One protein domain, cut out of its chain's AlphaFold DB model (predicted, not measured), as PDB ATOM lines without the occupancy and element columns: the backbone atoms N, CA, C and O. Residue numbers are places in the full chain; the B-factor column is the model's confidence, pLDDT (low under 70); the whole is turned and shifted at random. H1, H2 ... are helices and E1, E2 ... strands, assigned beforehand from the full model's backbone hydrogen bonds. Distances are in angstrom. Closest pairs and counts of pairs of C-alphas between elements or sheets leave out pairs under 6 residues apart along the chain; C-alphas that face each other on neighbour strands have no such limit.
ATOM      1  N   TYR A 360     -26.236  20.509 -25.663       95.38
ATOM      2  CA  TYR A 360     -26.628  21.523 -24.693       95.38
ATOM      3  C   TYR A 360     -26.459  22.921 -25.300       95.38
ATOM      4  O   TYR A 360     -25.689  23.121 -26.239       95.38
ATOM      5  N   VAL A 361     -27.146  23.912 -24.734       96.19
ATOM      6  CA  VAL A 361     -27.032  25.316 -25.144       96.19
ATOM      7  C   VAL A 361     -26.656  26.157 -23.934       96.19
ATOM      8  O   VAL A 361     -27.404  26.228 -22.961       96.19
ATOM      9  N   HIS A 362     -25.508  26.829 -23.985       93.62
ATOM     10  CA  HIS A 362     -25.270  27.988 -23.124       93.62
ATOM     11  C   HIS A 362     -26.107  29.146 -23.671       93.62
ATOM     12  O   HIS A 362     -25.978  29.489 -24.842       93.62
ATOM     13  N   ASP A 363     -26.985  29.713 -22.847       93.69
ATOM     14  CA  ASP A 363     -27.712  30.944 -23.152       93.69
ATOM     15  C   ASP A 363     -26.844  32.143 -22.719       93.69
ATOM     16  O   ASP A 363     -26.786  32.444 -21.522       93.69
ATOM     17  N   PRO A 364     -26.171  32.850 -23.646       88.19
ATOM     18  CA  PRO A 364     -25.277  33.964 -23.321       88.19
ATOM     19  C   PRO A 364     -25.999  35.232 -22.833       88.19
ATOM     20  O   PRO A 364     -25.335  36.196 -22.456       88.19
ATOM     21  N   LYS A 365     -27.337  35.289 -22.880       86.75
ATOM     22  CA  LYS A 365     -28.138  36.433 -22.411       86.75
ATOM     23  C   LYS A 365     -28.585  36.246 -20.961       86.75
ATOM     24  O   LYS A 365     -28.624  37.213 -20.207       86.75
ATOM     25  N   ARG A 366     -28.933  35.013 -20.586       87.94
ATOM     26  CA  ARG A 366     -29.340  34.631 -19.221       87.94
ATOM     27  C   ARG A 366     -28.191  34.050 -18.380       87.94
ATOM     28  O   ARG A 366     -28.366  33.879 -17.180       87.94
ATOM     29  N   ASP A 367     -27.064  33.724 -19.014       88.19
ATOM     30  CA  ASP A 367     -25.909  32.985 -18.477       88.19
ATOM     31  C   ASP A 367     -26.267  31.649 -17.793       88.19
ATOM     32  O   ASP A 367     -25.720  31.264 -16.758       88.19
ATOM     33  N   VAL A 368     -27.202  30.915 -18.405       91.31
ATOM     34  CA  VAL A 368     -27.638  29.585 -17.950       91.31
ATOM     35  C   VAL A 368     -27.239  28.505 -18.945       91.31
ATOM     36  O   VAL A 368     -27.209  28.728 -20.155       91.31
ATOM     37  N   LEU A 369     -26.979  27.305 -18.434       93.56
ATOM     38  CA  LEU A 369     -26.874  26.099 -19.241       93.56
ATOM     39  C   LEU A 369     -28.275  25.512 -19.414       93.56
ATOM     40  O   LEU A 369     -28.925  25.139 -18.435       93.56
ATOM     41  N   VAL A 370     -28.726  25.413 -20.658       95.44
ATOM     42  CA  VAL A 370     -29.916  24.660 -21.043       95.44
ATOM     43  C   VAL A 370     -29.474  23.274 -21.490       95.44
ATOM     44  O   VAL A 370     -28.685  23.140 -22.423       95.44
ATOM     45  N   ALA A 371     -29.976  22.236 -20.831       94.00
ATOM     46  CA  ALA A 371     -29.659  20.850 -21.166       94.00
ATOM     47  C   ALA A 371     -30.898  19.964 -21.032       94.00
ATOM     48  O   ALA A 371     -31.837  20.300 -20.301       94.00
ATOM     49  N   PHE A 372     -30.907  18.826 -21.725       93.88
ATOM     50  CA  PHE A 372     -32.074  17.951 -21.780       93.88
ATOM     51  C   PHE A 372     -31.733  16.466 -21.593       93.88
ATOM     52  O   PHE A 372     -30.578  16.057 -21.487       93.88
ATOM     53  N   SER A 373     -32.782  15.658 -21.486       91.94
ATOM     54  CA  SER A 373     -32.727  14.203 -21.405       91.94
ATOM     55  C   SER A 373     -33.926  13.623 -22.143       91.94
ATOM     56  O   SER A 373     -35.064  14.011 -21.854       91.94
ATOM     57  N   SER A 374     -33.687  12.688 -23.063       90.12
ATOM     58  CA  SER A 374     -34.736  11.887 -23.699       90.12
ATOM     59  C   SER A 374     -34.604  10.429 -23.271       90.12
ATOM     60  O   SER A 374     -33.601   9.773 -23.547       90.12
ATOM     61  N   LYS A 375     -35.633   9.901 -22.603       88.81
ATOM     62  CA  LYS A 375     -35.778   8.467 -22.352       88.81
ATOM     63  C   LYS A 375     -36.705   7.879 -23.406       88.81
ATOM     64  O   LYS A 375     -37.928   8.018 -23.302       88.81
ATOM     65  N   ILE A 376     -36.117   7.192 -24.377       87.12
ATOM     66  CA  ILE A 376     -36.838   6.545 -25.476       87.12
ATOM     67  C   ILE A 376     -37.667   5.367 -24.941       87.12
ATOM     68  O   ILE A 376     -37.211   4.598 -24.089       87.12
ATOM     69  N   GLY A 377     -38.896   5.215 -25.434       84.62
ATOM     70  CA  GLY A 377     -39.755   4.072 -25.125       84.62
ATOM     71  C   GLY A 377     -40.653   3.689 -26.308       84.62
ATOM     72  O   GLY A 377     -41.030   4.558 -27.087       84.62
ATOM     73  N   PRO A 378     -41.037   2.405 -26.451       80.00
ATOM     74  CA  PRO A 378     -41.752   1.915 -27.635       80.00
ATOM     75  C   PRO A 378     -43.172   2.489 -27.778       80.00
ATOM     76  O   PRO A 378     -43.669   2.639 -28.888       80.00
ATOM     77  N   LEU A 379     -43.835   2.811 -26.661       85.44
ATOM     78  CA  LEU A 379     -45.194   3.379 -26.637       85.44
ATOM     79  C   LEU A 379     -45.225   4.859 -26.244       85.44
ATOM     80  O   LEU A 379     -46.183   5.573 -26.541       85.44
ATOM     81  N   THR A 380     -44.211   5.324 -25.520       89.75
ATOM     82  CA  THR A 380     -44.105   6.695 -25.020       89.75
ATOM     83  C   THR A 380     -42.651   6.968 -24.668       89.75
ATOM     84  O   THR A 380     -42.058   6.220 -23.886       89.75
ATOM     85  N   SER A 381     -42.110   8.063 -25.185       92.12
ATOM     86  CA  SER A 381     -40.785   8.579 -24.839       92.12
ATOM     87  C   SER A 381     -40.934   9.779 -23.896       92.12
ATOM     88  O   SER A 381     -41.851  10.583 -24.060       92.12
ATOM     89  N   GLN A 382     -40.087   9.887 -22.870       91.88
ATOM     90  CA  GLN A 382     -40.154  10.963 -21.869       91.88
ATOM     91  C   GLN A 382     -39.016  11.954 -22.066       91.88
ATOM     92  O   GLN A 382     -37.854  11.556 -22.022       91.88
ATOM     93  N   VAL A 383     -39.347  13.237 -22.177       92.81
ATOM     94  CA  VAL A 383     -38.376  14.313 -22.383       92.81
ATOM     95  C   VAL A 383     -38.368  15.241 -21.172       92.81
ATOM     96  O   VAL A 383     -39.416  15.547 -20.587       92.81
ATOM     97  N   ARG A 384     -37.175  15.679 -20.774       92.00
ATOM     98  CA  ARG A 384     -36.953  16.669 -19.713       92.00
ATOM     99  C   ARG A 384     -35.966  17.709 -20.198       92.00
ATOM    100  O   ARG A 384     -34.976  17.330 -20.805       92.00
ATOM    101  N   VAL A 385     -36.211  18.974 -19.886       93.06
ATOM    102  CA  VAL A 385     -35.264  20.071 -20.124       93.06
ATOM    103  C   VAL A 385     -35.134  20.903 -18.853       93.06
ATOM    104  O   VAL A 385     -36.115  21.085 -18.120       93.06
ATOM    105  N   TRP A 386     -33.915  21.357 -18.581       91.81
ATOM    106  CA  TRP A 386     -33.541  22.131 -17.403       91.81
ATOM    107  C   TRP A 386     -32.796  23.396 -17.816       91.81
ATOM    108  O   TRP A 386     -31.999  23.356 -18.750       91.81
ATOM    109  N   GLU A 387     -32.995  24.478 -17.064       92.19
ATOM    110  CA  GLU A 387     -32.061  25.610 -17.027       92.19
ATOM    111  C   GLU A 387     -31.262  25.539 -15.727       92.19
ATOM    112  O   GLU A 387     -31.821  25.300 -14.648       92.19
ATOM    113  N   ILE A 388     -29.948  25.714 -15.837       88.75
ATOM    114  CA  ILE A 388     -28.975  25.414 -14.788       88.75
ATOM    115  C   ILE A 388     -28.065  26.639 -14.606       88.75
ATOM    116  O   ILE A 388     -27.480  27.118 -15.580       88.75
ATOM    117  N   SER A 389     -27.943  27.158 -13.380       88.25
ATOM    118  CA  SER A 389     -27.065  28.300 -13.070       88.25
ATOM    119  C   SER A 389     -25.583  27.921 -13.133       88.25
ATOM    120  O   SER A 389     -25.239  26.736 -13.115       88.25
ATOM    121  N   LYS A 390     -24.683  28.914 -13.142       84.69
ATOM    122  CA  LYS A 390     -23.229  28.696 -13.012       84.69
ATOM    123  C   LYS A 390     -22.844  27.934 -11.745       84.69
ATOM    124  O   LYS A 390     -21.933  27.121 -11.803       84.69
ATOM    125  N   ASP A 391     -23.590  28.077 -10.653       83.56
ATOM    126  CA  ASP A 391     -23.395  27.309  -9.408       83.56
ATOM    127  C   ASP A 391     -23.895  25.854  -9.508       83.56
ATOM    128  O   ASP A 391     -23.785  25.074  -8.565       83.56
ATOM    129  N   MET A 392     -24.395  25.461 -10.686       82.56
ATOM    130  CA  MET A 392     -25.114  24.224 -11.000       82.56
ATOM    131  C   MET A 392     -26.536  24.143 -10.414       82.56
ATOM    132  O   MET A 392     -27.165  23.089 -10.506       82.56
ATOM    133  N   GLU A 393     -27.110  25.208  -9.849       84.44
ATOM    134  CA  GLU A 393     -28.490  25.129  -9.354       84.44
ATOM    135  C   GLU A 393     -29.487  24.923 -10.502       84.44
ATOM    136  O   GLU A 393     -29.454  25.632 -11.503       84.44
ATOM    137  N   VAL A 394     -30.425  23.982 -10.347       85.62
ATOM    138  CA  VAL A 394     -31.549  23.838 -11.284       85.62
ATOM    139  C   VAL A 394     -32.528  24.985 -11.040       85.62
ATOM    140  O   VAL A 394     -33.201  25.022 -10.006       85.62
ATOM    141  N   LEU A 395     -32.591  25.918 -11.989       85.94
ATOM    142  CA  LEU A 395     -33.440  27.111 -11.945       85.94
ATOM    143  C   LEU A 395     -34.857  26.818 -12.441       85.94
ATOM    144  O   LEU A 395     -35.827  27.357 -11.901       85.94
ATOM    145  N   SER A 396     -34.974  25.943 -13.443       87.44
ATOM    146  CA  SER A 396     -36.251  25.477 -13.978       87.44
ATOM    147  C   SER A 396     -36.176  24.028 -14.464       87.44
ATOM    148  O   SER A 396     -35.110  23.498 -14.782       87.44
ATOM    149  N   GLU A 397     -37.331  23.362 -14.505       88.44
ATOM    150  CA  GLU A 397     -37.496  22.030 -15.088       88.44
ATOM    151  C   GLU A 397     -38.814  21.993 -15.879       88.44
ATOM    152  O   GLU A 397     -39.862  22.444 -15.402       88.44
ATOM    153  N   ARG A 398     -38.785  21.431 -17.089       89.50
ATOM    154  CA  ARG A 398     -39.974  21.111 -17.893       89.50
ATOM    155  C   ARG A 398     -39.962  19.629 -18.242       89.50
ATOM    156  O   ARG A 398     -38.899  19.022 -18.370       89.50
ATOM    157  N   LYS A 399     -41.149  19.031 -18.364       90.69
ATOM    158  CA  LYS A 399     -41.325  17.603 -18.664       90.69
ATOM    159  C   LYS A 399     -42.474  17.417 -19.624       90.69
ATOM    160  O   LYS A 399     -43.544  17.972 -19.397       90.69
ATOM    161  N   PHE A 400     -42.274  16.576 -20.625       92.00
ATOM    162  CA  PHE A 400     -43.343  16.151 -21.510       92.00
ATOM    163  C   PHE A 400     -43.125  14.717 -21.987       92.00
ATOM    164  O   PHE A 400     -42.089  14.099 -21.722       92.00
ATOM    165  N   SER A 401     -44.144  14.179 -22.642       92.62
ATOM    166  CA  SER A 401     -44.159  12.821 -23.167       92.62
ATOM    167  C   SER A 401     -44.522  12.880 -24.641       92.62
ATOM    168  O   SER A 401     -45.531  13.487 -24.986       92.62
ATOM    169  N   ILE A 402     -43.740  12.214 -25.483       92.56
ATOM    170  CA  ILE A 402     -44.047  12.013 -26.899       92.56
ATOM    171  C   ILE A 402     -44.656  10.618 -27.049       92.56
ATOM    172  O   ILE A 402     -44.158   9.653 -26.465       92.56
ATOM    173  N   LYS A 403     -45.752  10.497 -27.804       89.00
ATOM    174  CA  LYS A 403     -46.373   9.200 -28.100       89.00
ATOM    175  C   LYS A 403     -45.491   8.417 -29.076       89.00
ATOM    176  O   LYS A 403     -45.132   8.928 -30.127       89.00
ATOM    177  N   GLY A 404     -45.199   7.162 -28.743       88.31
ATOM    178  CA  GLY A 404     -44.276   6.321 -29.502       88.31
ATOM    179  C   GLY A 404     -42.804   6.661 -29.250       88.31
ATOM    180  O   GLY A 404     -42.418   7.119 -28.167       88.31
ATOM    181  N   VAL A 405     -41.989   6.385 -30.263       89.94
ATOM    182  CA  VAL A 405     -40.533   6.534 -30.244       89.94
ATOM    183  C   VAL A 405     -40.157   7.982 -30.561       89.94
ATOM    184  O   VAL A 405     -40.622   8.545 -31.551       89.94
ATOM    185  N   ALA A 406     -39.293   8.575 -29.738       90.69
ATOM    186  CA  ALA A 406     -38.709   9.883 -30.007       90.69
ATOM    187  C   ALA A 406     -37.188   9.843 -29.857       90.69
ATOM    188  O   ALA A 406     -36.661   9.885 -28.740       90.69
ATOM    189  N   PHE A 407     -36.488   9.748 -30.987       90.44
ATOM    190  CA  PHE A 407     -35.037   9.890 -31.036       90.44
ATOM    191  C   PHE A 407     -34.714  11.379 -31.192       90.44
ATOM    192  O   PHE A 407     -34.703  11.914 -32.297       90.44
ATOM    193  N   LEU A 408     -34.521  12.049 -30.057       93.12
ATOM    194  CA  LEU A 408     -34.148  13.459 -29.986       93.12
ATOM    195  C   LEU A 408     -32.657  13.540 -29.664       93.12
ATOM    196  O   LEU A 408     -32.273  13.235 -28.535       93.12
ATOM    197  N   HIS A 409     -31.852  13.900 -30.661       93.19
ATOM    198  CA  HIS A 409     -30.399  14.045 -30.537       93.19
ATOM    199  C   HIS A 409     -30.000  15.467 -30.109       93.19
ATOM    200  O   HIS A 409     -29.254  15.639 -29.152       93.19
ATOM    201  N   ASP A 410     -30.590  16.476 -30.753       96.50
ATOM    202  CA  ASP A 410     -30.314  17.895 -30.521       96.50
ATOM    203  C   ASP A 410     -31.624  18.713 -30.438       96.50
ATOM    204  O   ASP A 410     -32.723  18.195 -30.692       96.50
ATOM    205  N   PHE A 411     -31.531  19.980 -30.032       97.81
ATOM    206  CA  PHE A 411     -32.671  20.851 -29.754       97.81
ATOM    207  C   PHE A 411     -32.354  22.344 -29.943       97.81
ATOM    208  O   PHE A 411     -31.234  22.812 -29.743       97.81
ATOM    209  N   GLY A 412     -33.381  23.123 -30.279       97.62
ATOM    210  CA  GLY A 412     -33.305  24.579 -30.366       97.62
ATOM    211  C   GLY A 412     -33.701  25.266 -29.057       97.62
ATOM    212  O   GLY A 412     -34.594  24.816 -28.333       97.62
ATOM    213  N   VAL A 413     -33.087  26.415 -28.785       97.75
ATOM    214  CA  VAL A 413     -33.472  27.338 -27.709       97.75
ATOM    215  C   VAL A 413     -33.598  28.727 -28.310       97.75
ATOM    216  O   VAL A 413     -32.693  29.157 -29.013       97.75
ATOM    217  N   THR A 414     -34.687  29.430 -28.019       96.38
ATOM    218  CA  THR A 414     -34.895  30.849 -28.348       96.38
ATOM    219  C   THR A 414     -35.034  31.661 -27.063       96.38
ATOM    220  O   THR A 414     -35.047  31.106 -25.962       96.38
ATOM    221  N   ASP A 415     -35.208  32.977 -27.172       91.88
ATOM    222  CA  ASP A 415     -35.490  33.842 -26.024       91.88
ATOM    223  C   ASP A 415     -36.684  33.363 -25.162       91.88
ATOM    224  O   ASP A 415     -36.606  33.452 -23.932       91.88
ATOM    225  N   ASN A 416     -37.748  32.801 -25.762       92.75
ATOM    226  CA  ASN A 416     -38.964  32.385 -25.046       92.75
ATOM    227  C   ASN A 416     -39.332  30.894 -25.159       92.75
ATOM    228  O   ASN A 416     -40.255  30.466 -24.457       92.75
ATOM    229  N   HIS A 417     -38.640  30.082 -25.967       95.25
ATOM    230  CA  HIS A 417     -39.034  28.693 -26.240       95.25
ATOM    231  C   HIS A 417     -37.878  27.676 -26.250       95.25
ATOM    232  O   HIS A 417     -36.728  27.996 -26.540       95.25
ATOM    233  N   TYR A 418     -38.220  26.420 -25.951       97.19
ATOM    234  CA  TYR A 418     -37.448  25.229 -26.308       97.19
ATOM    235  C   TYR A 418     -38.124  24.552 -27.506       97.19
ATOM    236  O   TYR A 418     -39.355  24.432 -27.526       97.19
ATOM    237  N   LEU A 419     -37.330  24.110 -28.481       97.44
ATOM    238  CA  LEU A 419     -37.777  23.484 -29.723       97.44
ATOM    239  C   LEU A 419     -37.156  22.090 -29.832       97.44
ATOM    240  O   LEU A 419     -35.936  21.961 -29.866       97.44
ATOM    241  N   PHE A 420     -37.981  21.056 -29.957       97.56
ATOM    242  CA  PHE A 420     -37.527  19.704 -30.298       97.56
ATOM    243  C   PHE A 420     -38.204  19.268 -31.591       97.56
ATOM    244  O   PHE A 420     -39.421  19.393 -31.705       97.56
ATOM    245  N   VAL A 421     -37.455  18.729 -32.549       96.25
ATOM    246  CA  VAL A 421     -38.025  18.177 -33.785       96.25
ATOM    247  C   VAL A 421     -37.843  16.665 -33.770       96.25
ATOM    248  O   VAL A 421     -36.726  16.174 -33.639       96.25
ATOM    249  N   ASN A 422     -38.946  15.925 -33.885       94.88
ATOM    250  CA  ASN A 422     -38.945  14.464 -33.952       94.88
ATOM    251  C   ASN A 422     -39.382  14.004 -35.345       94.88
ATOM    252  O   ASN A 422     -40.486  14.335 -35.787       94.88
ATOM    253  N   ALA A 423     -38.557  13.194 -35.999       92.31
ATOM    254  CA  ALA A 423     -38.974  12.437 -37.174       92.31
ATOM    255  C   ALA A 423     -39.927  11.299 -36.772       92.31
ATOM    256  O   ALA A 423     -39.863  10.798 -35.644       92.31
ATOM    257  N   HIS A 424     -40.797  10.848 -37.679       89.75
ATOM    258  CA  HIS A 424     -41.651   9.698 -37.386       89.75
ATOM    259  C   HIS A 424     -40.853   8.385 -37.490       89.75
ATOM    260  O   HIS A 424     -40.700   7.806 -38.567       89.75
ATOM    261  N   LEU A 425     -40.384   7.888 -36.344       89.00
ATOM    262  CA  LEU A 425     -39.685   6.608 -36.230       89.00
ATOM    263  C   LEU A 425     -40.580   5.509 -35.647       89.00
ATOM    264  O   LEU A 425     -41.323   5.725 -34.684       89.00
ATOM    265  N   THR A 426     -40.442   4.300 -36.181       86.50
ATOM    266  CA  THR A 426     -40.933   3.059 -35.570       86.50
ATOM    267  C   THR A 426     -39.773   2.251 -34.996       86.50
ATOM    268  O   THR A 426     -38.633   2.398 -35.425       86.50
ATOM    269  N   LEU A 427     -40.051   1.401 -34.004       85.88
ATOM    270  CA  LEU A 427     -39.075   0.469 -33.432       85.88
ATOM    271  C   LEU A 427     -39.507  -0.965 -33.748       85.88
ATOM    272  O   LEU A 427     -40.646  -1.336 -33.462       85.88
ATOM    273  N   SER A 428     -38.568  -1.769 -34.242       82.88
ATOM    274  CA  SER A 428     -38.712  -3.203 -34.522       82.88
ATOM    275  C   SER A 428     -38.047  -4.050 -33.419       82.88
ATOM    276  O   SER A 428     -36.983  -4.639 -33.634       82.88
ATOM    277  N   PRO A 429     -38.638  -4.149 -32.204       80.38
ATOM    278  CA  PRO A 429     -37.947  -4.652 -31.015       80.38
ATOM    279  C   PRO A 429     -37.509  -6.114 -31.124       80.38
ATOM    280  O   PRO A 429     -36.525  -6.495 -30.499       80.38
ATOM    281  N   LEU A 430     -38.201  -6.944 -31.913       85.12
ATOM    282  CA  LEU A 430     -37.906  -8.376 -32.011       85.12
ATOM    283  C   LEU A 430     -36.477  -8.645 -32.519       85.12
ATOM    284  O   LEU A 430     -35.788  -9.492 -31.954       85.12
ATOM    285  N   LYS A 431     -36.000  -7.870 -33.507       82.88
ATOM    286  CA  LYS A 431     -34.619  -7.942 -34.027       82.88
ATOM    287  C   LYS A 431     -33.587  -7.675 -32.911       82.88
ATOM    288  O   LYS A 431     -32.595  -8.393 -32.799       82.88
ATOM    289  N   PHE A 432     -33.845  -6.696 -32.038       86.00
ATOM    290  CA  PHE A 432     -32.973  -6.364 -30.904       86.00
ATOM    291  C   PHE A 432     -33.035  -7.412 -29.777       86.00
ATOM    292  O   PHE A 432     -31.986  -7.824 -29.265       86.00
ATOM    293  N   LEU A 433     -34.240  -7.867 -29.408       86.50
ATOM    294  CA  LEU A 433     -34.475  -8.853 -28.343       86.50
ATOM    295  C   LEU A 433     -33.823 -10.210 -28.652       86.50
ATOM    296  O   LEU A 433     -33.237 -10.828 -27.763       86.50
ATOM    297  N   LEU A 434     -33.890 -10.650 -29.914       86.62
ATOM    298  CA  LEU A 434     -33.293 -11.905 -30.386       86.62
ATOM    299  C   LEU A 434     -31.761 -11.852 -30.532       86.62
ATOM    300  O   LEU A 434     -31.157 -12.841 -30.935       86.62
ATOM    301  N   GLY A 435     -31.120 -10.724 -30.211       82.44
ATOM    302  CA  GLY A 435     -29.669 -10.575 -30.338       82.44
ATOM    303  C   GLY A 435     -29.181 -10.294 -31.761       82.44
ATOM    304  O   GLY A 435     -27.975 -10.251 -31.971       82.44
ATOM    305  N   LEU A 436     -30.090 -10.107 -32.726       83.19
ATOM    306  CA  LEU A 436     -29.764 -10.052 -34.155       83.19
ATOM    307  C   LEU A 436     -29.257  -8.683 -34.625       83.19
ATOM    308  O   LEU A 436     -28.639  -8.633 -35.683       83.19
ATOM    309  N   ARG A 437     -29.561  -7.595 -33.894       84.62
ATOM    310  CA  ARG A 437     -29.201  -6.197 -34.225       84.62
ATOM    311  C   ARG A 437     -28.967  -5.311 -33.014       84.62
ATOM    312  O   ARG A 437     -29.513  -5.589 -31.944       84.62
ATOM    313  N   GLY A 438     -28.208  -4.232 -33.187       86.94
ATOM    314  CA  GLY A 438     -28.165  -3.108 -32.250       86.94
ATOM    315  C   GLY A 438     -29.524  -2.399 -32.165       86.94
ATOM    316  O   GLY A 438     -30.341  -2.487 -33.079       86.94
ATOM    317  N   ILE A 439     -29.810  -1.708 -31.058       87.19
ATOM    318  CA  ILE A 439     -31.120  -1.052 -30.879       87.19
ATOM    319  C   ILE A 439     -31.332   0.129 -31.846       87.19
ATOM    320  O   ILE A 439     -32.462   0.344 -32.285       87.19
ATOM    321  N   GLY A 440     -30.261   0.829 -32.239       86.81
ATOM    322  CA  GLY A 440     -30.284   1.903 -33.239       86.81
ATOM    323  C   GLY A 440     -30.617   1.404 -34.648       86.81
ATOM    324  O   GLY A 440     -31.409   2.029 -35.338       86.81
ATOM    325  N   GLU A 441     -30.124   0.223 -35.034       85.19
ATOM    326  CA  GLU A 441     -30.449  -0.412 -36.326       85.19
ATOM    327  C   GLU A 441     -31.923  -0.850 -36.442       85.19
ATOM    328  O   GLU A 441     -32.406  -1.155 -37.535       85.19
ATOM    329  N   THR A 442     -32.632  -0.955 -35.310       86.06
ATOM    330  CA  THR A 442     -34.052  -1.350 -35.265       86.06
ATOM    331  C   THR A 442     -35.019  -0.173 -35.290       86.06
ATOM    332  O   THR A 442     -36.225  -0.381 -35.151       86.06
ATOM    333  N   LEU A 443     -34.497   1.044 -35.449       87.38
ATOM    334  CA  LEU A 443     -35.278   2.235 -35.740       87.38
ATOM    335  C   LEU A 443     -35.464   2.353 -37.256       87.38
ATOM    336  O   LEU A 443     -34.496   2.338 -38.012       87.38
ATOM    337  N   GLU A 444     -36.717   2.464 -37.679       84.19
ATOM    338  CA  GLU A 444     -37.130   2.524 -39.084       84.19
ATOM    339  C   GLU A 444     -37.828   3.876 -39.323       84.19
ATOM    340  O   GLU A 444     -38.643   4.305 -38.494       84.19
ATOM    341  N   HIS A 445     -37.484   4.585 -40.405       83.81
ATOM    342  CA  HIS A 445     -38.037   5.915 -40.701       83.81
ATOM    343  C   HIS A 445     -39.217   5.846 -41.664       83.81
ATOM    344  O   HIS A 445     -39.085   5.438 -42.818       83.81
ATOM    345  N   ASP A 446     -40.364   6.330 -41.198       82.25
ATOM    346  CA  ASP A 446     -41.585   6.390 -41.987       82.25
ATOM    347  C   ASP A 446     -41.519   7.583 -42.953       82.25
ATOM    348  O   ASP A 446     -41.824   8.722 -42.601       82.25
ATOM    349  N   ALA A 447     -41.050   7.320 -44.175       70.00
ATOM    350  CA  ALA A 447     -40.834   8.333 -45.209       70.00
ATOM    351  C   ALA A 447     -42.130   8.997 -45.724       70.00
ATOM    352  O   ALA A 447     -42.049  10.004 -46.426       70.00
ATOM    353  N   ASP A 448     -43.302   8.464 -45.363       80.00
ATOM    354  CA  ASP A 448     -44.612   8.986 -45.764       80.00
ATOM    355  C   ASP A 448     -45.272   9.845 -44.662       80.00
ATOM    356  O   ASP A 448     -46.383  10.347 -44.853       80.00
ATOM    357  N   LYS A 449     -44.620  10.036 -43.501       87.94
ATOM    358  CA  LYS A 449     -45.184  10.776 -42.356       87.94
ATOM    359  C   LYS A 449     -44.390  12.007 -41.950       87.94
ATOM    360  O   LYS A 449     -43.188  11.963 -41.728       87.94
ATOM    361  N   GLU A 450     -45.113  13.098 -41.761       92.50
ATOM    362  CA  GLU A 450     -44.614  14.399 -41.317       92.50
ATOM    363  C   GLU A 450     -43.816  14.347 -40.006       92.50
ATOM    364  O   GLU A 450     -44.231  13.730 -39.012       92.50
ATOM    365  N   SER A 451     -42.707  15.087 -39.978       94.44
ATOM    366  CA  SER A 451     -41.954  15.347 -38.754       94.44
ATOM    367  C   SER A 451     -42.717  16.318 -37.851       94.44
ATOM    368  O   SER A 451     -43.569  17.087 -38.297       94.44
ATOM    369  N   THR A 452     -42.473  16.249 -36.541       95.62
ATOM    370  CA  THR A 452     -43.230  17.024 -35.545       95.62
ATOM    371  C   THR A 452     -42.313  17.935 -34.743       95.62
ATOM    372  O   THR A 452     -41.393  17.460 -34.076       95.62
ATOM    373  N   LEU A 453     -42.597  19.236 -34.778       97.00
ATOM    374  CA  LEU A 453     -42.017  20.242 -33.894       97.00
ATOM    375  C   LEU A 453     -42.799  20.271 -32.574       97.00
ATOM    376  O   LEU A 453     -44.009  20.495 -32.555       97.00
ATOM    377  N   TYR A 454     -42.087  20.077 -31.470       96.81
ATOM    378  CA  TYR A 454     -42.564  20.232 -30.102       96.81
ATOM    379  C   TYR A 454     -42.034  21.547 -29.542       96.81
ATOM    380  O   TYR A 454     -40.828  21.711 -29.338       96.81
ATOM    381  N   LEU A 455     -42.950  22.473 -29.277       95.44
ATOM    382  CA  LEU A 455     -42.665  23.809 -28.779       95.44
ATOM    383  C   LEU A 455     -43.077  23.930 -27.308       95.44
ATOM    384  O   LEU A 455     -44.237  23.699 -26.948       95.44
ATOM    385  N   LEU A 456     -42.131  24.318 -26.451       94.81
ATOM    386  CA  LEU A 456     -42.351  24.509 -25.016       94.81
ATOM    387  C   LEU A 456     -41.950  25.920 -24.594       94.81
ATOM    388  O   LEU A 456     -40.829  26.342 -24.853       94.81
ATOM    389  N   LYS A 457     -42.824  26.630 -23.870       92.62
ATOM    390  CA  LYS A 457     -42.493  27.957 -23.330       92.62
ATOM    391  C   LYS A 457     -41.446  27.857 -22.205       92.62
ATOM    392  O   LYS A 457     -41.618  27.096 -21.242       92.62
ATOM    393  N   ARG A 458     -40.384  28.660 -22.311       91.94
ATOM    394  CA  ARG A 458     -39.377  28.895 -21.262       91.94
ATOM    395  C   ARG A 458     -40.002  29.630 -20.068       91.94
ATOM    396  O   ARG A 458     -41.005  30.329 -20.238       91.94
ATOM    397  N   PRO A 459     -39.453  29.492 -18.850       86.44
ATOM    398  CA  PRO A 459     -39.809  30.393 -17.758       86.44
ATOM    399  C   PRO A 459     -39.386  31.834 -18.083       86.44
ATOM    400  O   PRO A 459     -38.485  32.083 -18.898       86.44
ATOM    401  N   GLU A 460     -40.029  32.782 -17.408       77.69
ATOM    402  CA  GLU A 460     -39.618  34.185 -17.415       77.69
ATOM    403  C   GLU A 460     -38.231  34.326 -16.770       77.69
ATOM    404  O   GLU A 460     -37.918  33.669 -15.774       77.69
ATOM    405  N   ALA A 461     -37.372  35.154 -17.368       68.12
ATOM    406  CA  ALA A 461     -35.992  35.304 -16.920       68.12
ATOM    407  C   ALA A 461     -35.928  35.821 -15.469       68.12
ATOM    408  O   ALA A 461     -36.656  36.734 -15.089       68.12
ATOM    409  N   GLY A 462     -35.052  35.227 -14.653       56.56
ATOM    410  CA  GLY A 462     -34.883  35.580 -13.237       56.56
ATOM    411  C   GLY A 462     -35.918  34.981 -12.273       56.56
ATOM    412  O   GLY A 462     -35.739  35.087 -11.059       56.56
ATOM    413  N   VAL A 463     -36.966  34.305 -12.758       56.75
ATOM    414  CA  VAL A 463     -37.960  33.647 -11.893       56.75
ATOM    415  C   VAL A 463     -37.513  32.221 -11.560       56.75
ATOM    416  O   VAL A 463     -37.651  31.304 -12.368       56.75
ATOM    417  N   ARG A 464     -37.009  32.008 -10.338       55.25
ATOM    418  CA  ARG A 464     -36.715  30.662  -9.821       55.25
ATOM    419  C   ARG A 464     -38.014  29.920  -9.508       55.25
ATOM    420  O   ARG A 464     -38.696  30.228  -8.528       55.25
ATOM    421  N   GLU A 465     -38.334  28.900 -10.296       59.03
ATOM    422  CA  GLU A 465     -39.465  28.015 -10.015       59.03
ATOM    423  C   GLU A 465     -39.045  26.928  -9.015       59.03
ATOM    424  O   GLU A 465     -38.263  26.031  -9.327       59.03
ATOM    425  N   GLU A 466     -39.562  26.988  -7.781       46.25
ATOM    426  CA  GLU A 466     -39.263  25.960  -6.773       46.25
ATOM    427  C   GLU A 466     -39.801  24.593  -7.232       46.25
ATOM    428  O   GLU A 466     -40.964  24.453  -7.627       46.25
ATOM    429  N   SER A 467     -38.957  23.560  -7.170       42.91
ATOM    430  CA  SER A 467     -39.306  22.250  -7.709       42.91
ATOM    431  C   SER A 467     -40.533  21.655  -7.002       42.91
ATOM    432  O   SER A 467     -40.595  21.518  -5.775       42.91
ATOM    433  N   THR A 542     -47.557  22.267 -18.318       54.78
ATOM    434  CA  THR A 542     -46.641  22.488 -19.439       54.78
ATOM    435  C   THR A 542     -47.306  22.047 -20.737       54.78
ATOM    436  O   THR A 542     -46.997  20.981 -21.273       54.78
ATOM    437  N   LYS A 543     -48.249  22.862 -21.225       76.44
ATOM    438  CA  LYS A 543     -48.882  22.684 -22.533       76.44
ATOM    439  C   LYS A 543     -47.807  22.801 -23.614       76.44
ATOM    440  O   LYS A 543     -47.376  23.900 -23.950       76.44
ATOM    441  N   VAL A 544     -47.378  21.655 -24.131       89.81
ATOM    442  CA  VAL A 544     -46.555  21.579 -25.338       89.81
ATOM    443  C   VAL A 544     -47.454  21.887 -26.527       89.81
ATOM    444  O   VAL A 544     -48.576  21.376 -26.593       89.81
ATOM    445  N   LYS A 545     -46.987  22.728 -27.448       92.94
ATOM    446  CA  LYS A 545     -47.611  22.862 -28.764       92.94
ATOM    447  C   LYS A 545     -46.901  21.908 -29.719       92.94
ATOM    448  O   LYS A 545     -45.680  21.949 -29.832       92.94
ATOM    449  N   GLU A 546     -47.668  21.027 -30.346       94.69
ATOM    450  CA  GLU A 546     -47.196  20.132 -31.401       94.69
ATOM    451  C   GLU A 546     -47.565  20.750 -32.747       94.69
ATOM    452  O   GLU A 546     -48.682  21.237 -32.905       94.69
ATOM    453  N   MET A 547     -46.638  20.741 -33.700       94.50
ATOM    454  CA  MET A 547     -46.842  21.261 -35.052       94.50
ATOM    455  C   MET A 547     -46.255  20.291 -36.068       94.50
ATOM    456  O   MET A 547     -45.199  19.704 -35.821       94.50
ATOM    457  N   LYS A 548     -46.931  20.112 -37.202       95.00
ATOM    458  CA  LYS A 548     -46.440  19.276 -38.301       95.00
ATOM    459  C   LYS A 548     -45.568  20.092 -39.245       95.00
ATOM    460  O   LYS A 548     -45.881  21.240 -39.539       95.00
ATOM    461  N   LEU A 549     -44.462  19.485 -39.660       94.38
ATOM    462  CA  LEU A 549     -43.534  19.981 -40.673       94.38
ATOM    463  C   LEU A 549     -43.534  19.005 -41.863       94.38
ATOM    464  O   LEU A 549     -44.272  18.021 -41.863       94.38
ATOM    465  N   ASP A 550     -42.688  19.225 -42.868       91.88
ATOM    466  CA  ASP A 550     -42.453  18.237 -43.924       91.88
ATOM    467  C   ASP A 550     -41.758  16.956 -43.399       91.88
ATOM    468  O   ASP A 550     -41.323  16.870 -42.245       91.88
ATOM    469  N   ASN A 551     -41.690  15.905 -44.225       90.69
ATOM    470  CA  ASN A 551     -40.968  14.674 -43.882       90.69
ATOM    471  C   ASN A 551     -39.452  14.885 -44.025       90.69
ATOM    472  O   ASN A 551     -38.939  15.083 -45.129       90.69
ATOM    473  N   PHE A 552     -38.735  14.810 -42.905       91.38
ATOM    474  CA  PHE A 552     -37.272  14.771 -42.863       91.38
ATOM    475  C   PHE A 552     -36.777  14.197 -41.534       91.38
ATOM    476  O   PHE A 552     -37.409  14.368 -40.489       91.38
ATOM    477  N   PHE A 553     -35.590  13.599 -41.545       91.25
ATOM    478  CA  PHE A 553     -34.848  13.327 -40.321       91.25
ATOM    479  C   PHE A 553     -33.842  14.461 -40.060       91.25
ATOM    480  O   PHE A 553     -33.293  15.052 -40.991       91.25
ATOM    481  N   VAL A 554     -33.637  14.793 -38.787       91.38
ATOM    482  CA  VAL A 554     -32.743  15.860 -38.316       91.38
ATOM    483  C   VAL A 554     -31.782  15.280 -37.293       91.38
ATOM    484  O   VAL A 554     -32.177  14.450 -36.472       91.38
ATOM    485  N   PHE A 555     -30.530  15.719 -37.358       86.62
ATOM    486  CA  PHE A 555     -29.517  15.373 -36.370       86.62
ATOM    487  C   PHE A 555     -29.131  16.622 -35.568       86.62
ATOM    488  O   PHE A 555     -29.458  16.679 -34.387       86.62
ATOM    489  N   HIS A 556     -28.576  17.653 -36.214       96.50
ATOM    490  CA  HIS A 556     -28.073  18.859 -35.540       96.50
ATOM    491  C   HIS A 556     -28.880  20.143 -35.809       96.50
ATOM    492  O   HIS A 556     -29.361  20.381 -36.925       96.50
ATOM    493  N   PHE A 557     -28.927  21.022 -34.806       97.75
ATOM    494  CA  PHE A 557     -29.334  22.425 -34.914       97.75
ATOM    495  C   PHE A 557     -28.107  23.336 -35.068       97.75
ATOM    496  O   PHE A 557     -27.163  23.281 -34.283       97.75
ATOM    497  N   ALA A 558     -28.153  24.267 -36.021       97.56
ATOM    498  CA  ALA A 558     -27.204  25.376 -36.076       97.56
ATOM    499  C   ALA A 558     -27.556  26.432 -35.014       97.56
ATOM    500  O   ALA A 558     -26.734  26.768 -34.151       97.56
ATOM    501  N   ASN A 559     -28.797  26.931 -35.040       98.19
ATOM    502  CA  ASN A 559     -29.325  27.894 -34.072       98.19
ATOM    503  C   ASN A 559     -30.866  27.952 -34.117       98.19
ATOM    504  O   ASN A 559     -31.493  27.450 -35.051       98.19
ATOM    505  N   ALA A 560     -31.469  28.621 -33.136       98.25
ATOM    506  CA  ALA A 560     -32.868  29.038 -33.168       98.25
ATOM    507  C   ALA A 560     -33.020  30.439 -32.554       98.25
ATOM    508  O   ALA A 560     -32.264  30.809 -31.659       98.25
ATOM    509  N   PHE A 561     -33.994  31.220 -33.019       97.56
ATOM    510  CA  PHE A 561     -34.334  32.536 -32.476       97.56
ATOM    511  C   PHE A 561     -35.799  32.915 -32.751       97.56
ATOM    512  O   PHE A 561     -36.554  32.170 -33.375       97.56
ATOM    513  N   GLU A 562     -36.220  34.073 -32.242       95.81
ATOM    514  CA  GLU A 562     -37.540  34.659 -32.502       95.81
ATOM    515  C   GLU A 562     -37.380  35.979 -33.259       95.81
ATOM    516  O   GLU A 562     -36.545  36.809 -32.900       95.81
ATOM    517  N   GLU A 563     -38.184  36.173 -34.301       94.12
ATOM    518  CA  GLU A 563     -38.151  37.351 -35.170       94.12
ATOM    519  C   GLU A 563     -39.574  37.670 -35.647       94.12
ATOM    520  O   GLU A 563     -40.274  36.799 -36.159       94.12
ATOM    521  N   ASN A 564     -40.024  38.918 -35.475       92.75
ATOM    522  CA  ASN A 564     -41.336  39.394 -35.948       92.75
ATOM    523  C   ASN A 564     -42.534  38.501 -35.537       92.75
ATOM    524  O   ASN A 564     -43.485  38.329 -36.295       92.75
ATOM    525  N   GLY A 565     -42.482  37.913 -34.335       90.00
ATOM    526  CA  GLY A 565     -43.509  37.002 -33.806       90.00
ATOM    527  C   GLY A 565     -43.426  35.556 -34.313       90.00
ATOM    528  O   GLY A 565     -44.168  34.704 -33.822       90.00
ATOM    529  N   LYS A 566     -42.510  35.264 -35.243       94.81
ATOM    530  CA  LYS A 566     -42.226  33.924 -35.764       94.81
ATOM    531  C   LYS A 566     -41.038  33.292 -35.047       94.81
ATOM    532  O   LYS A 566     -40.150  33.976 -34.538       94.81
ATOM    533  N   LEU A 567     -41.016  31.966 -35.050       97.25
ATOM    534  CA  LEU A 567     -39.860  31.162 -34.671       97.25
ATOM    535  C   LEU A 567     -39.011  30.926 -35.916       97.25
ATOM    536  O   LEU A 567     -39.533  30.478 -36.938       97.25
ATOM    537  N   VAL A 568     -37.714  31.195 -35.823       98.31
ATOM    538  CA  VAL A 568     -36.744  30.900 -36.879       98.31
ATOM    539  C   VAL A 568     -35.762  29.872 -36.341       98.31
ATOM    540  O   VAL A 568     -35.212  30.057 -35.257       98.31
ATOM    541  N   PHE A 569     -35.544  28.774 -37.058       98.31
ATOM    542  CA  PHE A 569     -34.526  27.795 -36.681       98.31
ATOM    543  C   PHE A 569     -33.848  27.183 -37.897       98.31
ATOM    544  O   PHE A 569     -34.480  26.934 -38.924       98.31
ATOM    545  N   ASP A 570     -32.555  26.927 -37.736       98.31
ATOM    546  CA  ASP A 570     -31.674  26.430 -38.777       98.31
ATOM    547  C   ASP A 570     -31.163  25.046 -38.370       98.31
ATOM    548  O   ASP A 570     -30.566  24.889 -37.302       98.31
ATOM    549  N   ILE A 571     -31.426  24.036 -39.198       97.38
ATOM    550  CA  ILE A 571     -31.139  22.622 -38.908       97.38
ATOM    551  C   ILE A 571     -30.462  21.923 -40.083       97.38
ATOM    552  O   ILE A 571     -30.741  22.229 -41.245       97.38
ATOM    553  N   ILE A 572     -29.613  20.939 -39.782       95.69
ATOM    554  CA  ILE A 572     -29.148  19.985 -40.788       95.69
ATOM    555  C   ILE A 572     -30.216  18.910 -40.958       95.69
ATOM    556  O   ILE A 572     -30.508  18.145 -40.033       95.69
ATOM    557  N   ARG A 573     -30.804  18.850 -42.155       90.62
ATOM    558  CA  ARG A 573     -31.799  17.837 -42.508       90.62
ATOM    559  C   ARG A 573     -31.232  16.813 -43.479       90.62
ATOM    560  O   ARG A 573     -30.479  17.149 -44.396       90.62
ATOM    561  N   VAL A 574     -31.715  15.587 -43.340       88.25
ATOM    562  CA  VAL A 574     -31.547  14.483 -44.287       88.25
ATOM    563  C   VAL A 574     -32.915  13.897 -44.635       88.25
ATOM    564  O   VAL A 574     -33.849  13.912 -43.834       88.25
ATOM    565  N   LYS A 575     -33.058  13.340 -45.840       80.94
ATOM    566  CA  LYS A 575     -34.341  12.764 -46.293       80.94
ATOM    567  C   LYS A 575     -34.772  11.509 -45.523       80.94
ATOM    568  O   LYS A 575     -35.947  11.164 -45.551       80.94
ATOM    569  N   ARG A 576     -33.836  10.784 -44.901       76.69
ATOM    570  CA  ARG A 576     -34.095   9.545 -44.148       76.69
ATOM    571  C   ARG A 576     -33.123   9.401 -42.982       76.69
ATOM    572  O   ARG A 576     -32.040   9.978 -43.006       76.69
ATOM    573  N   TYR A 577     -33.526   8.611 -41.993       78.88
ATOM    574  CA  TYR A 577     -32.680   8.187 -40.879       78.88
ATOM    575  C   TYR A 577     -31.441   7.424 -41.374       78.88
ATOM    576  O   TYR A 577     -31.549   6.576 -42.258       78.88
ATOM    577  N   LEU A 578     -30.267   7.726 -40.811       69.44
ATOM    578  CA  LEU A 578     -28.984   7.216 -41.312       69.44
ATOM    579  C   LEU A 578     -28.747   5.728 -40.992       69.44
ATOM    580  O   LEU A 578     -28.054   5.042 -41.741       69.44
ATOM    581  N   PHE A 579     -29.320   5.223 -39.895       67.12
ATOM    582  CA  PHE A 579     -29.036   3.879 -39.365       67.12
ATOM    583  C   PHE A 579     -30.164   2.867 -39.631       67.12
ATOM    584  O   PHE A 579     -30.183   1.793 -39.035       67.12
ATOM    585  N   ASP A 580     -31.101   3.198 -40.524       66.00
ATOM    586  CA  ASP A 580     -32.245   2.348 -40.869       66.00
ATOM    587  C   ASP A 580     -31.777   1.049 -41.545       66.00
ATOM    588  O   ASP A 580     -31.327   1.064 -42.691       66.00
ATOM    589  N   SER A 581     -31.881  -0.095 -40.862       58.25
ATOM    590  CA  SER A 581     -31.403  -1.367 -41.420       58.25
ATOM    591  C   SER A 581     -32.109  -1.798 -42.710       58.25
ATOM    592  O   SER A 581     -31.480  -2.475 -43.524       58.25
ATOM    593  N   ALA A 582     -33.357  -1.377 -42.943       56.91
ATOM    594  CA  ALA A 582     -34.087  -1.696 -44.170       56.91
ATOM    595  C   ALA A 582     -33.569  -0.896 -45.378       56.91
ATOM    596  O   ALA A 582     -33.603  -1.392 -46.502       56.91
ATOM    597  N   PHE A 583     -33.020   0.305 -45.162       57.88
ATOM    598  CA  PHE A 583     -32.354   1.080 -46.218       57.88
ATOM    599  C   PHE A 583     -31.099   0.378 -46.771       57.88
ATOM    600  O   PHE A 583     -30.749   0.554 -47.939       57.88
ATOM    601  N   TRP A 584     -30.439  -0.435 -45.942       58.69
ATOM    602  CA  TRP A 584     -29.192  -1.118 -46.283       58.69
ATOM    603  C   TRP A 584     -29.380  -2.531 -46.864       58.69
ATOM    604  O   TRP A 584     -28.414  -3.093 -47.374       58.69
ATOM    605  N   GLU A 585     -30.577  -3.122 -46.774       53.22
ATOM    606  CA  GLU A 585     -30.768  -4.575 -46.949       53.22
ATOM    607  C   GLU A 585     -31.143  -5.063 -48.353       53.22
ATOM    608  O   GLU A 585     -30.852  -6.219 -48.649       53.22
ATOM    609  N   ASP A 586     -31.715  -4.229 -49.227       52.16
ATOM    610  CA  ASP A 586     -32.019  -4.638 -50.607       52.16
ATOM    611  C   ASP A 586     -31.968  -3.455 -51.607       52.16
ATOM    612  O   ASP A 586     -32.855  -2.590 -51.611       52.16
ATOM    613  N   PRO A 587     -30.934  -3.379 -52.474       50.47
ATOM    614  CA  PRO A 587     -30.853  -2.375 -53.532       50.47
ATOM    615  C   PRO A 587     -31.974  -2.473 -54.572       50.47
ATOM    616  O   PRO A 587     -32.406  -1.433 -55.075       50.47
ATOM    617  N   ASP A 588     -32.439  -3.678 -54.894       46.28
ATOM    618  CA  ASP A 588     -33.421  -3.925 -55.948       46.28
ATOM    619  C   ASP A 588     -34.846  -3.710 -55.430       46.28
ATOM    620  O   ASP A 588     -35.653  -3.086 -56.119       46.28
ATOM    621  N   GLU A 589     -35.148  -4.091 -54.185       46.19
ATOM    622  CA  GLU A 589     -36.420  -3.739 -53.539       46.19
ATOM    623  C   GLU A 589     -36.533  -2.218 -53.321       46.19
ATOM    624  O   GLU A 589     -37.603  -1.635 -53.534       46.19
ATOM    625  N   PHE A 590     -35.428  -1.537 -52.980       46.19
ATOM    626  CA  PHE A 590     -35.385  -0.072 -52.927       46.19
ATOM    627  C   PHE A 590     -35.650   0.559 -54.302       46.19
ATOM    628  O   PHE A 590     -36.448   1.493 -54.396       46.19
ATOM    629  N   LEU A 591     -35.024   0.061 -55.374       45.16
ATOM    630  CA  LEU A 591     -35.222   0.582 -56.735       45.16
ATOM    631  C   LEU A 591     -36.598   0.221 -57.316       45.16
ATOM    632  O   LEU A 591     -37.135   0.993 -58.108       45.16
ATOM    633  N   ALA A 592     -37.199  -0.893 -56.897       49.16
ATOM    634  CA  ALA A 592     -38.570  -1.261 -57.245       49.16
ATOM    635  C   ALA A 592     -39.606  -0.361 -56.548       49.16
ATOM    636  O   ALA A 592     -40.600   0.021 -57.165       49.16
ATOM    637  N   LYS A 593     -39.367   0.019 -55.283       41.81
ATOM    638  CA  LYS A 593     -40.213   0.966 -54.526       41.81
ATOM    639  C   LYS A 593     -39.985   2.426 -54.938       41.81
ATOM    640  O   LYS A 593     -40.911   3.235 -54.880       41.81
ATOM    641  N   HIS A 594     -38.769   2.772 -55.356       41.50
ATOM    642  CA  HIS A 594     -38.356   4.130 -55.718       41.50
ATOM    643  C   HIS A 594     -37.535   4.128 -57.020       41.50
ATOM    644  O   HIS A 594     -36.317   4.352 -56.986       41.50
ATOM    645  N   PRO A 595     -38.173   3.885 -58.181       38.50
ATOM    646  CA  PRO A 595     -37.474   3.913 -59.456       38.50
ATOM    647  C   PRO A 595     -36.873   5.308 -59.685       38.50
ATOM    648  O   PRO A 595     -37.579   6.312 -59.527       38.50
ATOM    649  N   PRO A 596     -35.581   5.414 -60.054       42.47
ATOM    650  CA  PRO A 596     -35.004   6.699 -60.412       42.47
ATOM    651  C   PRO A 596     -35.761   7.256 -61.625       42.47
ATOM    652  O   PRO A 596     -36.126   6.488 -62.523       42.47
ATOM    653  N   PRO A 597     -36.005   8.575 -61.690       44.72
ATOM    654  CA  PRO A 597     -36.652   9.157 -62.851       44.72
ATOM    655  C   PRO A 597     -35.748   8.923 -64.069       44.72
ATOM    656  O   PRO A 597     -34.588   9.325 -64.079       44.72
ATOM    657  N   LEU A 598     -36.280   8.247 -65.093       44.88
ATOM    658  CA  LEU A 598     -35.533   7.846 -66.299       44.88
ATOM    659  C   LEU A 598     -34.992   9.038 -67.115       44.88
ATOM    660  O   LEU A 598     -34.197   8.844 -68.032       44.88
ATOM    661  N   LEU A 619     -22.888  -5.124 -48.551       67.19
ATOM    662  CA  LEU A 619     -23.127  -5.081 -47.113       67.19
ATOM    663  C   LEU A 619     -22.435  -6.275 -46.441       67.19
ATOM    664  O   LEU A 619     -22.812  -7.422 -46.675       67.19
ATOM    665  N   ASP A 620     -21.457  -6.002 -45.579       74.12
ATOM    666  CA  ASP A 620     -20.701  -7.027 -44.854       74.12
ATOM    667  C   ASP A 620     -20.708  -6.739 -43.347       74.12
ATOM    668  O   ASP A 620     -19.911  -5.956 -42.839       74.12
ATOM    669  N   ARG A 621     -21.637  -7.365 -42.615       75.69
ATOM    670  CA  ARG A 621     -21.834  -7.107 -41.177       75.69
ATOM    671  C   ARG A 621     -20.756  -7.676 -40.262       75.69
ATOM    672  O   ARG A 621     -20.760  -7.339 -39.083       75.69
ATOM    673  N   GLU A 622     -19.844  -8.487 -40.785       80.69
ATOM    674  CA  GLU A 622     -18.668  -8.930 -40.031       80.69
ATOM    675  C   GLU A 622     -17.509  -7.923 -40.162       80.69
ATOM    676  O   GLU A 622     -16.531  -8.004 -39.418       80.69
ATOM    677  N   LYS A 623     -17.625  -6.942 -41.072       86.56
ATOM    678  CA  LYS A 623     -16.688  -5.823 -41.226       86.56
ATOM    679  C   LYS A 623     -17.246  -4.512 -40.667       86.56
ATOM    680  O   LYS A 623     -18.456  -4.278 -40.731       86.56
ATOM    681  N   PRO A 624     -16.375  -3.604 -40.196       89.94
ATOM    682  CA  PRO A 624     -16.782  -2.250 -39.858       89.94
ATOM    683  C   PRO A 624     -17.386  -1.489 -41.040       89.94
ATOM    684  O   PRO A 624     -16.936  -1.613 -42.180       89.94
ATOM    685  N   ILE A 625     -18.367  -0.633 -40.750       86.94
ATOM    686  CA  ILE A 625     -19.130   0.116 -41.759       86.94
ATOM    687  C   ILE A 625     -18.259   0.996 -42.672       86.94
ATOM    688  O   ILE A 625     -18.630   1.237 -43.815       86.94
ATOM    689  N   TRP A 626     -17.098   1.471 -42.209       87.06
ATOM    690  CA  TRP A 626     -16.185   2.299 -43.011       87.06
ATOM    691  C   TRP A 626     -15.370   1.498 -44.042       87.06
ATOM    692  O   TRP A 626     -14.875   2.074 -45.016       87.06
ATOM    693  N   ASP A 627     -15.266   0.179 -43.872       88.00
ATOM    694  CA  ASP A 627     -14.599  -0.726 -44.817       88.00
ATOM    695  C   ASP A 627     -15.555  -1.244 -45.905       88.00
ATOM    696  O   ASP A 627     -15.115  -1.856 -46.879       88.00
ATOM    697  N   TRP A 628     -16.857  -0.953 -45.798       83.38
ATOM    698  CA  TRP A 628     -17.843  -1.252 -46.837       83.38
ATOM    699  C   TRP A 628     -17.554  -0.429 -48.105       83.38
ATOM    700  O   TRP A 628     -17.191   0.752 -48.044       83.38
ATOM    701  N   GLU A 629     -17.697  -1.038 -49.284       78.44
ATOM    702  CA  GLU A 629     -17.383  -0.365 -50.546       78.44
ATOM    703  C   GLU A 629     -18.534   0.543 -51.014       78.44
ATOM    704  O   GLU A 629     -19.674   0.104 -51.166       78.44
ATOM    705  N   GLY A 630     -18.235   1.828 -51.249       74.06
ATOM    706  CA  GLY A 630     -19.206   2.821 -51.726       74.06
ATOM    707  C   GLY A 630     -20.247   3.257 -50.686       74.06
ATOM    708  O   GLY A 630     -21.260   3.862 -51.049       74.06
ATOM    709  N   VAL A 631     -20.025   2.946 -49.405       78.31
ATOM    710  CA  VAL A 631     -20.917   3.293 -48.287       78.31
ATOM    711  C   VAL A 631     -21.138   4.800 -48.156       78.31
ATOM    712  O   VAL A 631     -22.250   5.241 -47.871       78.31
ATOM    713  N   GLU A 632     -20.119   5.608 -48.451       76.69
ATOM    714  CA  GLU A 632     -20.168   7.066 -48.367       76.69
ATOM    715  C   GLU A 632     -21.218   7.656 -49.317       76.69
ATOM    716  O   GLU A 632     -21.924   8.591 -48.951       76.69
ATOM    717  N   ARG A 633     -21.422   7.022 -50.481       74.38
ATOM    718  CA  ARG A 633     -22.427   7.408 -51.490       74.38
ATOM    719  C   ARG A 633     -23.845   6.943 -51.152       74.38
ATOM    720  O   ARG A 633     -24.793   7.343 -51.826       74.38
ATOM    721  N   ARG A 634     -23.996   6.066 -50.153       73.81
ATOM    722  CA  ARG A 634     -25.292   5.598 -49.638       73.81
ATOM    723  C   ARG A 634     -25.793   6.453 -48.476       73.81
ATOM    724  O   ARG A 634     -27.002   6.509 -48.275       73.81
ATOM    725  N   VAL A 635     -24.908   7.134 -47.743       77.75
ATOM    726  CA  VAL A 635     -25.302   8.051 -46.659       77.75
ATOM    727  C   VAL A 635     -26.277   9.113 -47.203       77.75
ATOM    728  O   VAL A 635     -25.987   9.721 -48.236       77.75
ATOM    729  N   PRO A 636     -27.425   9.374 -46.550       79.25
ATOM    730  CA  PRO A 636     -28.350  10.426 -46.967       79.25
ATOM    731  C   PRO A 636     -27.685  11.808 -47.063       79.25
ATOM    732  O   PRO A 636     -26.975  12.226 -46.154       79.25
ATOM    733  N   HIS A 637     -27.943  12.535 -48.154       82.25
ATOM    734  CA  HIS A 637     -27.387  13.876 -48.382       82.25
ATOM    735  C   HIS A 637     -27.939  14.882 -47.359       82.25
ATOM    736  O   HIS A 637     -29.147  15.135 -47.314       82.25
ATOM    737  N   ALA A 638     -27.040  15.405 -46.524       90.50
ATOM    738  CA  ALA A 638     -27.308  16.344 -45.441       90.50
ATOM    739  C   ALA A 638     -27.130  17.795 -45.909       90.50
ATOM    740  O   ALA A 638     -26.127  18.129 -46.540       90.50
ATOM    741  N   THR A 639     -28.103  18.663 -45.621       92.00
ATOM    742  CA  THR A 639     -28.072  20.088 -46.013       92.00
ATOM    743  C   THR A 639     -28.658  20.978 -44.919       92.00
ATOM    744  O   THR A 639     -29.544  20.547 -44.182       92.00
ATOM    745  N   LEU A 640     -28.194  22.230 -44.835       95.06
ATOM    746  CA  LEU A 640     -28.705  23.228 -43.890       95.06
ATOM    747  C   LEU A 640     -29.986  23.891 -44.415       95.06
ATOM    748  O   LEU A 640     -30.011  24.399 -45.539       95.06
ATOM    749  N   TRP A 641     -31.028  23.913 -43.586       96.50
ATOM    750  CA  TRP A 641     -32.339  24.482 -43.903       96.50
ATOM    751  C   TRP A 641     -32.822  25.425 -42.810       96.50
ATOM    752  O   TRP A 641     -32.737  25.086 -41.630       96.50
ATOM    753  N   ARG A 642     -33.383  26.562 -43.229       97.62
ATOM    754  CA  ARG A 642     -34.068  27.532 -42.374       97.62
ATOM    755  C   ARG A 642     -35.563  27.290 -42.406       97.62
ATOM    756  O   ARG A 642     -36.169  27.319 -43.477       97.62
ATOM    757  N   TYR A 643     -36.152  27.132 -41.230       97.94
ATOM    758  CA  TYR A 643     -37.593  27.135 -41.032       97.94
ATOM    759  C   TYR A 643     -38.014  28.471 -40.430       97.94
ATOM    760  O   TYR A 643     -37.393  28.948 -39.479       97.94
ATOM    761  N   ARG A 644     -39.091  29.055 -40.958       98.00
ATOM    762  CA  ARG A 644     -39.817  30.171 -40.341       98.00
ATOM    763  C   ARG A 644     -41.223  29.705 -40.025       98.00
ATOM    764  O   ARG A 644     -42.008  29.471 -40.938       98.00
ATOM    765  N   VAL A 645     -41.527  29.567 -38.744       96.44
ATOM    766  CA  VAL A 645     -42.770  28.980 -38.244       96.44
ATOM    767  C   VAL A 645     -43.583  30.044 -37.520       96.44
ATOM    768  O   VAL A 645     -43.066  30.710 -36.619       96.44
ATOM    769  N   ASP A 646     -44.856  30.187 -37.875       94.75
ATOM    770  CA  ASP A 646     -45.804  30.999 -37.117       94.75
ATOM    771  C   ASP A 646     -46.470  30.137 -36.020       94.75
ATOM    772  O   ASP A 646     -47.251  29.227 -36.318       94.75
ATOM    773  N   PRO A 647     -46.181  30.377 -34.725       90.75
ATOM    774  CA  PRO A 647     -46.737  29.573 -33.639       90.75
ATOM    775  C   PRO A 647     -48.222  29.861 -33.358       90.75
ATOM    776  O   PRO A 647     -48.797  29.218 -32.472       90.75
ATOM    777  N   GLN A 648     -48.861  30.797 -34.067       90.19
ATOM    778  CA  GLN A 648     -50.295  31.081 -33.972       90.19
ATOM    779  C   GLN A 648     -51.075  30.415 -35.107       90.19
ATOM    780  O   GLN A 648     -52.008  29.668 -34.811       90.19
ATOM    781  N   THR A 649     -50.688  30.641 -36.370       92.75
ATOM    782  CA  THR A 649     -51.398  30.089 -37.547       92.75
ATOM    783  C   THR A 649     -51.033  28.640 -37.860       92.75
ATOM    784  O   THR A 649     -51.795  27.957 -38.535       92.75
ATOM    785  N   GLU A 650     -49.899  28.165 -37.336       91.50
ATOM    786  CA  GLU A 650     -49.280  26.866 -37.644       91.50
ATOM    787  C   GLU A 650     -48.703  26.737 -39.061       91.50
ATOM    788  O   GLU A 650     -48.181  25.684 -39.426       91.50
ATOM    789  N   GLU A 651     -48.697  27.827 -39.825       93.88
ATOM    790  CA  GLU A 651     -48.036  27.902 -41.125       93.88
ATOM    791  C   GLU A 651     -46.510  27.982 -40.969       93.88
ATOM    792  O   GLU A 651     -45.981  28.598 -40.036       93.88
ATOM    793  N   PHE A 652     -45.785  27.393 -41.923       96.00
ATOM    794  CA  PHE A 652     -44.333  27.493 -41.982       96.00
ATOM    795  C   PHE A 652     -43.800  27.631 -43.410       96.00
ATOM    796  O   PHE A 652     -44.394  27.163 -44.379       96.00
ATOM    797  N   GLU A 653     -42.635  28.258 -43.510       96.50
ATOM    798  CA  GLU A 653     -41.781  28.291 -44.694       96.50
ATOM    799  C   GLU A 653     -40.503  27.498 -44.381       96.50
ATOM    800  O   GLU A 653     -39.946  27.650 -43.293       96.50
ATOM    801  N   ALA A 654     -40.026  26.679 -45.321       95.62
ATOM    802  CA  ALA A 654     -38.772  25.938 -45.208       95.62
ATOM    803  C   ALA A 654     -37.905  26.178 -46.452       95.62
ATOM    804  O   ALA A 654     -38.325  25.862 -47.567       95.62
ATOM    805  N   VAL A 655     -36.696  26.719 -46.274       93.94
ATOM    806  CA  VAL A 655     -35.777  27.057 -47.378       93.94
ATOM    807  C   VAL A 655     -34.375  26.472 -47.161       93.94
ATOM    808  O   VAL A 655     -33.871  26.502 -46.036       93.94
ATOM    809  N   PRO A 656     -33.704  25.954 -48.210       92.44
ATOM    810  CA  PRO A 656     -32.305  25.555 -48.114       92.44
ATOM    811  C   PRO A 656     -31.425  26.798 -47.980       92.44
ATOM    812  O   PRO A 656     -31.470  27.678 -48.838       92.44
ATOM    813  N   LEU A 657     -30.579  26.832 -46.953       92.06
ATOM    814  CA  LEU A 657     -29.510  27.829 -46.813       92.06
ATOM    815  C   LEU A 657     -28.249  27.420 -47.587       92.06
ATOM    816  O   LEU A 657     -27.423  28.254 -47.938       92.06
ATOM    817  N   THR A 658     -28.094  26.128 -47.885       86.25
ATOM    818  CA  THR A 658     -27.130  25.645 -48.874       86.25
ATOM    819  C   THR A 658     -27.622  24.359 -49.532       86.25
ATOM    820  O   THR A 658     -28.358  23.575 -48.931       86.25
TER     821      THR A 658
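AT A GLANCE: This is residues 360 to 467, 542 to 598 and 619 to 658 of the 870 residues of an uncharacterized protein of Chromera velia CCMP2878 (UniProt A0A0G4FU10). The twisted four-strand sheet E10 E11 E12 E13 and the small sheet E5 E8 E9 lie partly face to face as a sandwich, and a third sheet, E1 to E4, sits loosely beyond E5 E8 E9, with E4 near E8. Toward one end of the longest axis lie the short strand pair E6 and E7, H1, H2 and H3; residues 591 to 598 and 621 to 626 stick out. The printed part has 205 residues, with thirteen named strands and three short named helices in the order E1 to E6, H1, E7 to E11, H2, H3, E12, E13; the sheets are antiparallel. It is mostly strand, with under half of the residues, 102, in named elements, and compact, with a radius of gyration of the C-alphas of 19.1 A and spans of 57 by 40 by 30 A.

HOW THE PARTS SIT: E1, residues 360 to 363, E2, 368 to 375, E3, 380 to 388, and E4, 394 to 403, form a meander, each strand the antiparallel neighbour of the one before. Within hydrogen-bond range are N 361 and O 370, 2.9 A, N 373 and O 384, 2.8 A, and N 383 and O 400, 2.9 A. E5, residues 417 to 422, E8, 452 to 457, and E9, 545 to 548, form the next sheet, with N 420 and O 454 at 3.0 A and N 453 and O 547 at 2.8 A. E4 and E8 are near each other, with 6 pairs of C-alphas within 10 A. E5 runs on at 57 degrees into E6, residues 425 to 427, the antiparallel neighbour of E7, 443 to 445; N 426 and O 444 are 2.9 A apart. E10, residues 553 to 563, E11, 566 to 574, E12, 639 to 645, and E13, 652 to 656, form a twisted sheet, with N 561 and O 568 at 2.8 A, N 571 and O 641 at 3.0 A, and N 642 and O 655 at 2.8 A. This sheet and E5 E8 E9 make a sandwich, two sheets face to face, the parts that face each other 9.8 A centre to centre and the strands of the one at 40 degrees to those of the other; the closest C-alphas of E5 and E10 are those of Val 421 and Val 554, 7.3 A. E10 bends by 86 degrees at residue 556. H1, residues 429 to 433, touches no helix. H2, residues 581 to 585, and H3, 587 to 593, are close but not clearly touching, their closest C-alphas those of Phe 583 and Phe 590, 7.5 A. In H1, H2 and H3 every O i to N i+4 pair is within hydrogen-bond range.

IN THESE COORDINATES: E1 begins at C-alpha 360, (-26.628, 21.523, -24.693), and E13 ends at C-alpha 656, (-32.305, 25.555, -48.114). From first to last C-alpha E4 is 26.8 A long, E3 26.2 A, E10 24.8 A, E11 23.8 A and E2 23.1 A.

THE WHOLE: The C-alphas farthest apart, of Glu 466 and Leu 598, are 62.3 A apart. Residues 468 to 541 and 599 to 618 are not printed; the gaps are 13.8 A and 26.3 A between C-alphas. E4 to E5 is a long link of 13 residues. The mean pLDDT of the printed part is 84.3; residues 461 to 467, 542, 578 to 598 and 619 are under 70.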